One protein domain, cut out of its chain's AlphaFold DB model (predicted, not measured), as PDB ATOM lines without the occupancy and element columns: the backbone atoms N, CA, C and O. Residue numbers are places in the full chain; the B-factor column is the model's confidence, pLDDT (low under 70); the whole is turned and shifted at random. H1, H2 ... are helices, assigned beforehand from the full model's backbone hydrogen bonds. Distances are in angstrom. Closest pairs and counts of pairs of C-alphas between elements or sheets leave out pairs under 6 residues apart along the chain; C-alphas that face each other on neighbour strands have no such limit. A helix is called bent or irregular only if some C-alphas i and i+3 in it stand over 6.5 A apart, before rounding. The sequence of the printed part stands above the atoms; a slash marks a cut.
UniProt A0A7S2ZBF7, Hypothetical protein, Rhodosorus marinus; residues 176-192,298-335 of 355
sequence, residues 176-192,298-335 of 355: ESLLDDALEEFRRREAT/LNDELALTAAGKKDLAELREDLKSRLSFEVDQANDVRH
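This is residues 176 to 192 and 298 to 335 of the 355 residues of the protein "Hypothetical protein" of Rhodosorus marinus (UniProt A0A7S2ZBF7). One long helix, H3, makes the longest axis of this domain; the short helix H2 packs at its first residues, and H1 slants steeply over one side of it, packing on residues 316 to 323 with residues 178 to 183. The far end of H3, residues 325 to 335, sticks out free from this three-helix body. The printed part has 55 residues, with three named helices in the order H1, H2, H3 along the chain and no named strand: its class is all helix. The whole is loose, with a radius of gyration of the C-alphas of 12.7 A, and only just elongated, spanning 41 by 20 by 16 A.

H3, the longest helix, holds the 24 residues 312 to 335 and measures 34.2 A from first to last C-alpha. Its C-alpha 312 is at (185.631, 203.791, 144.659) and its C-alpha 335 at (206.881, 218.395, 122.129). H1 is residues 177 to 189, 18.3 A from first to last C-alpha, beginning with C-alpha 177 at (201.625, 209.094, 143.245). H2 is the seven residues 300 to 306, 10.1 A from first to last C-alpha. No helix is bent or irregular.

H3 touches both other helices. H1 touches H3 with residues 178 to 183 alone, and H3 touches H1 with residues 316 to 323 alone. The closest C-alphas of the two are those of Leu 179 and Lys 320, 6.3 A apart. Their lines stand at a steep tilt of 61 degrees, and they run opposite ways. H3 touches H2 with residues 312 to 315 alone, and the closest C-alphas there are those of Asp 300 and Leu 312, 5.1 A apart. H2 and H3 stand at a steep tilt of 59 degrees and run the same way. H1 and H2 are near each other: their closest C-alphas are 8.5 A apart, and 6 pairs lie within 10 A. In H1, H2 and H3, every O i to N i+4 pair of the backbone is within hydrogen-bond range.

The two C-alphas farthest apart are those of Thr 192 and His 335, at 41.7 A. Residues 325 to 335, which belong to H3, stand free; without them the body of 44 residues spans 25 by 20 by 13 A, with a radius of gyration of 9.8 A. Residues 193 to 297 are cut out and not printed, and C-alphas 192 and 298 are 13.7 A apart across the cut, which falls in the link from H1 to H2. The link from H2 to H3, five residues, is tight. The mean pLDDT of the printed part is 81.8; residues 334 to 335 are under 70.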
ATOM      1  N   GLU A 176     201.707 206.859 139.690       85.00
ATOM      2  CA  GLU A 176     200.582 206.517 140.565       85.00
ATOM      3  C   GLU A 176     200.514 207.430 141.797       85.00
ATOM      4  O   GLU A 176     199.422 207.618 142.332       85.00
ATOM      5  N   SER A 177     201.622 208.077 142.182       85.75
ATOM      6  CA  SER A 177     201.625 209.094 143.245       85.75
ATOM      7  C   SER A 177     200.660 210.253 142.956       85.75
ATOM      8  O   SER A 177     199.942 210.691 143.849       85.75
ATOM      9  N   LEU A 178     200.537 210.665 141.687       82.56
ATOM     10  CA  LEU A 178     199.599 211.709 141.261       82.56
ATOM     11  C   LEU A 178     198.140 211.304 141.479       82.56
ATOM     12  O   LEU A 178     197.283 212.158 141.702       82.56
ATOM     13  N   LEU A 179     197.839 210.006 141.391       87.31
ATOM     14  CA  LEU A 179     196.499 209.499 141.664       87.31
ATOM     15  C   LEU A 179     196.190 209.561 143.160       87.31
ATOM     16  O   LEU A 179     195.080 209.948 143.523       87.31
ATOM     17  N   ASP A 180     197.145 209.183 144.007       85.06
ATOM     18  CA  ASP A 180     196.984 209.233 145.460       85.06
ATOM     19  C   ASP A 180     196.845 210.684 145.946       85.06
ATOM     20  O   ASP A 180     195.904 210.991 146.682       85.06
ATOM     21  N   ASP A 181     197.675 211.598 145.436       86.00
ATOM     22  CA  ASP A 181     197.588 213.033 145.726       86.00
ATOM     23  C   ASP A 181     196.241 213.621 145.275       86.00
ATOM     24  O   ASP A 181     195.578 214.336 146.029       86.00
ATOM     25  N   ALA A 182     195.776 213.270 144.070       84.44
ATOM     26  CA  ALA A 182     194.479 213.717 143.567       84.44
ATOM     27  C   ALA A 182     193.300 213.143 144.370       84.44
ATOM     28  O   ALA A 182     192.284 213.819 144.547       84.44
ATOM     29  N   LEU A 183     193.408 211.908 144.872       85.00
ATOM     30  CA  LEU A 183     192.407 211.315 145.764       85.00
ATOM     31  C   LEU A 183     192.377 212.021 147.119       85.00
ATOM     32  O   LEU A 183     191.293 212.257 147.659       85.00
ATOM     33  N   GLU A 184     193.539 212.372 147.668       84.25
ATOM     34  CA  GLU A 184     193.621 213.170 148.886       84.25
ATOM     35  C   GLU A 184     193.054 214.573 148.684       84.25
ATOM     36  O   GLU A 184     192.297 215.046 149.533       84.25
ATOM     37  N   GLU A 185     193.352 215.223 147.561       84.12
ATOM     38  CA  GLU A 185     192.798 216.533 147.222       84.12
ATOM     39  C   GLU A 185     191.276 216.467 147.037       84.12
ATOM     40  O   GLU A 185     190.535 217.318 147.539       84.12
ATOM     41  N   PHE A 186     190.778 215.418 146.382       83.94
ATOM     42  CA  PHE A 186     189.346 215.177 146.242       83.94
ATOM     43  C   PHE A 186     188.676 215.003 147.611       83.94
ATOM     44  O   PHE A 186     187.697 215.681 147.921       83.94
ATOM     45  N   ARG A 187     189.256 214.165 148.478       83.06
ATOM     46  CA  ARG A 187     188.786 213.956 149.857       83.06
ATOM     47  C   ARG A 187     188.808 215.248 150.671       83.06
ATOM     48  O   ARG A 187     187.917 215.493 151.482       83.06
ATOM     49  N   ARG A 188     189.829 216.074 150.456       82.19
ATOM     50  CA  ARG A 188     189.965 217.405 151.041       82.19
ATOM     51  C   ARG A 188     188.797 218.297 150.612       82.19
ATOM     52  O   ARG A 188     188.164 218.900 151.482       82.19
ATOM     53  N   ARG A 189     188.485 218.391 149.321       82.12
ATOM     54  CA  ARG A 189     187.398 219.252 148.815       82.12
ATOM     55  C   ARG A 189     186.021 218.861 149.361       82.12
ATOM     56  O   ARG A 189     185.229 219.744 149.664       82.12
ATOM     57  N   GLU A 190     185.789 217.568 149.558       83.38
ATOM     58  CA  GLU A 190     184.531 217.017 150.088       83.38
ATOM     59  C   GLU A 190     184.474 216.961 151.624       83.38
ATOM     60  O   GLU A 190     183.565 216.368 152.209       83.38
ATOM     61  N   ALA A 191     185.456 217.548 152.307       82.31
ATOM     62  CA  ALA A 191     185.471 217.578 153.759       82.31
ATOM     63  C   ALA A 191     184.331 218.439 154.316       82.31
ATOM     64  O   ALA A 191     184.009 219.504 153.789       82.31
ATOM     65  N   THR A 192     183.752 217.993 155.430       82.06
ATOM     66  CA  THR A 192     182.735 218.767 156.151       82.06
ATOM     67  C   THR A 192     183.375 219.482 157.335       82.06
ATOM     68  O   THR A 192     184.307 218.970 157.955       82.06
ATOM     69  N   LEU A 298     187.491 207.325 152.634       75.81
ATOM     70  CA  LEU A 298     187.468 206.863 151.246       75.81
ATOM     71  C   LEU A 298     186.674 205.552 151.183       75.81
ATOM     72  O   LEU A 298     187.264 204.478 151.253       75.81
ATOM     73  N   ASN A 299     185.350 205.672 151.065       79.50
ATOM     74  CA  ASN A 299     184.375 204.582 150.960       79.50
ATOM     75  C   ASN A 299     183.466 204.787 149.732       79.50
ATOM     76  O   ASN A 299     183.384 205.889 149.184       79.50
ATOM     77  N   ASP A 300     182.745 203.743 149.310       81.94
ATOM     78  CA  ASP A 300     181.849 203.803 148.138       81.94
ATOM     79  C   ASP A 300     180.747 204.871 148.289       81.94
ATOM     80  O   ASP A 300     180.312 205.474 147.309       81.94
ATOM     81  N   GLU A 301     180.364 205.203 149.526       77.06
ATOM     82  CA  GLU A 301     179.422 206.289 149.828       77.06
ATOM     83  C   GLU A 301     179.930 207.668 149.379       77.06
ATOM     84  O   GLU A 301     179.148 208.476 148.874       77.06
ATOM     85  N   LEU A 302     181.236 207.934 149.500       77.88
ATOM     86  CA  LEU A 302     181.859 209.172 149.027       77.88
ATOM     87  C   LEU A 302     181.903 209.218 147.496       77.88
ATOM     88  O   LEU A 302     181.588 210.246 146.900       77.88
ATOM     89  N   ALA A 303     182.219 208.096 146.841       77.88
ATOM     90  CA  ALA A 303     182.188 208.009 145.380       77.88
ATOM     91  C   ALA A 303     180.784 208.304 144.823       77.88
ATOM     92  O   ALA A 303     180.649 209.000 143.810       77.88
ATOM     93  N   LEU A 304     179.745 207.840 145.520       79.56
ATOM     94  CA  LEU A 304     178.354 208.018 145.115       79.56
ATOM     95  C   LEU A 304     177.831 209.432 145.376       79.56
ATOM     96  O   LEU A 304     177.176 210.012 144.510       79.56
ATOM     97  N   THR A 305     178.122 209.993 146.550       72.25
ATOM     98  CA  THR A 305     177.606 211.308 146.965       72.25
ATOM     99  C   THR A 305     178.353 212.472 146.325       72.25
ATOM    100  O   THR A 305     177.707 213.402 145.846       72.25
ATOM    101  N   ALA A 306     179.685 212.408 146.260       71.50
ATOM    102  CA  ALA A 306     180.509 213.508 145.769       71.50
ATOM    103  C   ALA A 306     180.755 213.453 144.256       71.50
ATOM    104  O   ALA A 306     180.697 214.469 143.567       71.50
ATOM    105  N   ALA A 307     181.018 212.260 143.709       70.38
ATOM    106  CA  ALA A 307     181.393 212.099 142.300       70.38
ATOM    107  C   ALA A 307     180.287 211.500 141.415       70.38
ATOM    108  O   ALA A 307     180.449 211.433 140.193       70.38
ATOM    109  N   GLY A 308     179.177 211.036 142.004       77.81
ATOM    110  CA  GLY A 308     178.109 210.345 141.275       77.81
ATOM    111  C   GLY A 308     178.560 209.029 140.623       77.81
ATOM    112  O   GLY A 308     177.983 208.618 139.613       77.81
ATOM    113  N   LYS A 309     179.616 208.397 141.147       81.06
ATOM    114  CA  LYS A 309     180.175 207.116 140.678       81.06
ATOM    115  C   LYS A 309     179.632 205.963 141.523       81.06
ATOM    116  O   LYS A 309     179.179 206.193 142.638       81.06
ATOM    117  N   LYS A 310     179.634 204.730 141.006       77.88
ATOM    118  CA  LYS A 310     179.019 203.605 141.737       77.88
ATOM    119  C   LYS A 310     179.857 203.150 142.923       77.88
ATOM    120  O   LYS A 310     179.301 202.944 143.990       77.88
ATOM    121  N   ASP A 311     181.167 203.049 142.715       85.44
ATOM    122  CA  ASP A 311     182.130 202.506 143.674       85.44
ATOM    123  C   ASP A 311     183.445 203.306 143.616       85.44
ATOM    124  O   ASP A 311     183.735 203.996 142.627       85.44
ATOM    125  N   LEU A 312     184.301 203.162 144.631       83.44
ATOM    126  CA  LEU A 312     185.631 203.791 144.659       83.44
ATOM    127  C   LEU A 312     186.521 203.391 143.480       83.44
ATOM    128  O   LEU A 312     187.342 204.188 143.026       83.44
ATOM    129  N   ALA A 313     186.382 202.159 142.988       85.12
ATOM    130  CA  ALA A 313     187.157 201.678 141.850       85.12
ATOM    131  C   ALA A 313     186.851 202.491 140.580       85.12
ATOM    132  O   ALA A 313     187.781 202.902 139.887       85.12
ATOM    133  N   GLU A 314     185.570 202.797 140.325       84.75
ATOM    134  CA  GLU A 314     185.162 203.637 139.191       84.75
ATOM    135  C   GLU A 314     185.683 205.078 139.350       84.75
ATOM    136  O   GLU A 314     186.095 205.693 138.368       84.75
ATOM    137  N   LEU A 315     185.704 205.623 140.575       84.19
ATOM    138  CA  LEU A 315     186.270 206.952 140.844       84.19
ATOM    139  C   LEU A 315     187.779 206.996 140.558       84.19
ATOM    140  O   LEU A 315     188.257 207.926 139.910       84.19
ATOM    141  N   ARG A 316     188.525 205.977 141.000       85.50
ATOM    142  CA  ARG A 316     189.969 205.865 140.748       85.50
ATOM    143  C   ARG A 316     190.288 205.740 139.265       85.50
ATOM    144  O   ARG A 316     191.228 206.371 138.795       85.50
ATOM    145  N   GLU A 317     189.517 204.945 138.528       87.44
ATOM    146  CA  GLU A 317     189.706 204.783 137.086       87.44
ATOM    147  C   GLU A 317     189.397 206.078 136.320       87.44
ATOM    148  O   GLU A 317     190.162 206.468 135.439       87.44
ATOM    149  N   ASP A 318     188.336 206.793 136.704       86.44
ATOM    150  CA  ASP A 318     187.977 208.087 136.113       86.44
ATOM    151  C   ASP A 318     189.067 209.143 136.359       86.44
ATOM    152  O   ASP A 318     189.489 209.821 135.421       86.44
ATOM    153  N   LEU A 319     189.579 209.240 137.593       85.69
ATOM    154  CA  LEU A 319     190.685 210.140 137.933       85.69
ATOM    155  C   LEU A 319     191.969 209.759 137.190       85.69
ATOM    156  O   LEU A 319     192.594 210.622 136.577       85.69
ATOM    157  N   LYS A 320     192.323 208.470 137.151       88.56
ATOM    158  CA  LYS A 320     193.486 207.978 136.400       88.56
ATOM    159  C   LYS A 320     193.373 208.302 134.912       88.56
ATOM    160  O   LYS A 320     194.347 208.746 134.310       88.56
ATOM    161  N   SER A 321     192.197 208.125 134.312       87.88
ATOM    162  CA  SER A 321     191.969 208.460 132.904       87.88
ATOM    163  C   SER A 321     192.098 209.958 132.634       87.88
ATOM    164  O   SER A 321     192.618 210.332 131.586       87.88
ATOM    165  N   ARG A 322     191.630 210.819 133.544       86.50
ATOM    166  CA  ARG A 322     191.757 212.275 133.388       86.50
ATOM    167  C   ARG A 322     193.202 212.736 133.531       86.50
ATOM    168  O   ARG A 322     193.675 213.476 132.680       86.50
ATOM    169  N   LEU A 323     193.896 212.266 134.566       87.38
ATOM    170  CA  LEU A 323     195.278 212.665 134.830       87.38
ATOM    171  C   LEU A 323     196.241 212.118 133.773       87.38
ATOM    172  O   LEU A 323     197.123 212.837 133.327       87.38
ATOM    173  N   SER A 324     196.057 210.875 133.314       85.62
ATOM    174  CA  SER A 324     196.853 210.345 132.195       85.62
ATOM    175  C   SER A 324     196.644 211.151 130.917       85.62
ATOM    176  O   SER A 324     197.616 211.493 130.255       85.62
ATOM    177  N   PHE A 325     195.405 211.545 130.616       85.94
ATOM    178  CA  PHE A 325     195.119 212.413 129.479       85.94
ATOM    179  C   PHE A 325     195.751 213.805 129.617       85.94
ATOM    180  O   PHE A 325     196.205 214.373 128.627       85.94
ATOM    181  N   GLU A 326     195.807 214.359 130.827       83.50
ATOM    182  CA  GLU A 326     196.483 215.631 131.097       83.50
ATOM    183  C   GLU A 326     198.005 215.520 130.942       83.50
ATOM    184  O   GLU A 326     198.611 216.374 130.297       83.50
ATOM    185  N   VAL A 327     198.616 214.441 131.444       84.44
ATOM    186  CA  VAL A 327     200.044 214.142 131.246       84.44
ATOM    187  C   VAL A 327     200.357 213.948 129.762       84.44
ATOM    188  O   VAL A 327     201.342 214.494 129.266       84.44
ATOM    189  N   ASP A 328     199.499 213.243 129.025       83.50
ATOM    190  CA  ASP A 328     199.639 213.059 127.579       83.50
ATOM    191  C   ASP A 328     199.540 214.397 126.832       83.50
ATOM    192  O   ASP A 328     200.394 214.697 125.998       83.50
ATOM    193  N   GLN A 329     198.570 215.254 127.174       82.62
ATOM    194  CA  GLN A 329     198.479 216.602 126.603       82.62
ATOM    195  C   GLN A 329     199.687 217.472 126.954       82.62
ATOM    196  O   GLN A 329     200.181 218.209 126.101       82.62
ATOM    197  N   ALA A 330     200.164 217.415 128.196       79.06
ATOM    198  CA  ALA A 330     201.326 218.173 128.637       79.06
ATOM    199  C   ALA A 330     202.586 217.723 127.888       79.06
ATOM    200  O   ALA A 330     203.352 218.570 127.416       79.06
ATOM    201  N   ASN A 331     202.757 216.411 127.704       80.38
ATOM    202  CA  ASN A 331     203.787 215.841 126.846       80.38
ATOM    203  C   ASN A 331     203.624 216.381 125.414       80.38
ATOM    204  O   ASN A 331     204.545 217.012 124.895       80.38
ATOM    205  N   ASP A 332     202.449 216.254 124.794       78.38
ATOM    206  CA  ASP A 332     202.194 216.736 123.430       78.38
ATOM    207  C   ASP A 332     202.517 218.228 123.254       78.38
ATOM    208  O   ASP A 332     203.245 218.602 122.333       78.38
ATOM    209  N   VAL A 333     202.053 219.097 124.157       74.31
ATOM    210  CA  VAL A 333     202.346 220.540 124.130       74.31
ATOM    211  C   VAL A 333     203.846 220.801 124.287       74.31
ATOM    212  O   VAL A 333     204.415 221.605 123.538       74.31
ATOM    213  N   ARG A 334     204.513 220.091 125.205       67.44
ATOM    214  CA  ARG A 334     205.965 220.174 125.417       67.44
ATOM    215  C   ARG A 334     206.757 219.750 124.184       67.44
ATOM    216  O   ARG A 334     207.843 220.279 123.966       67.44
ATOM    217  N   HIS A 335     206.234 218.844 123.365       65.38
ATOM    218  CA  HIS A 335     206.881 218.395 122.129       65.38
ATOM    219  C   HIS A 335     206.503 219.241 120.904       65.38
ATOM    220  O   HIS A 335     207.319 219.418 119.994       65.38
TER     221      HIS A 335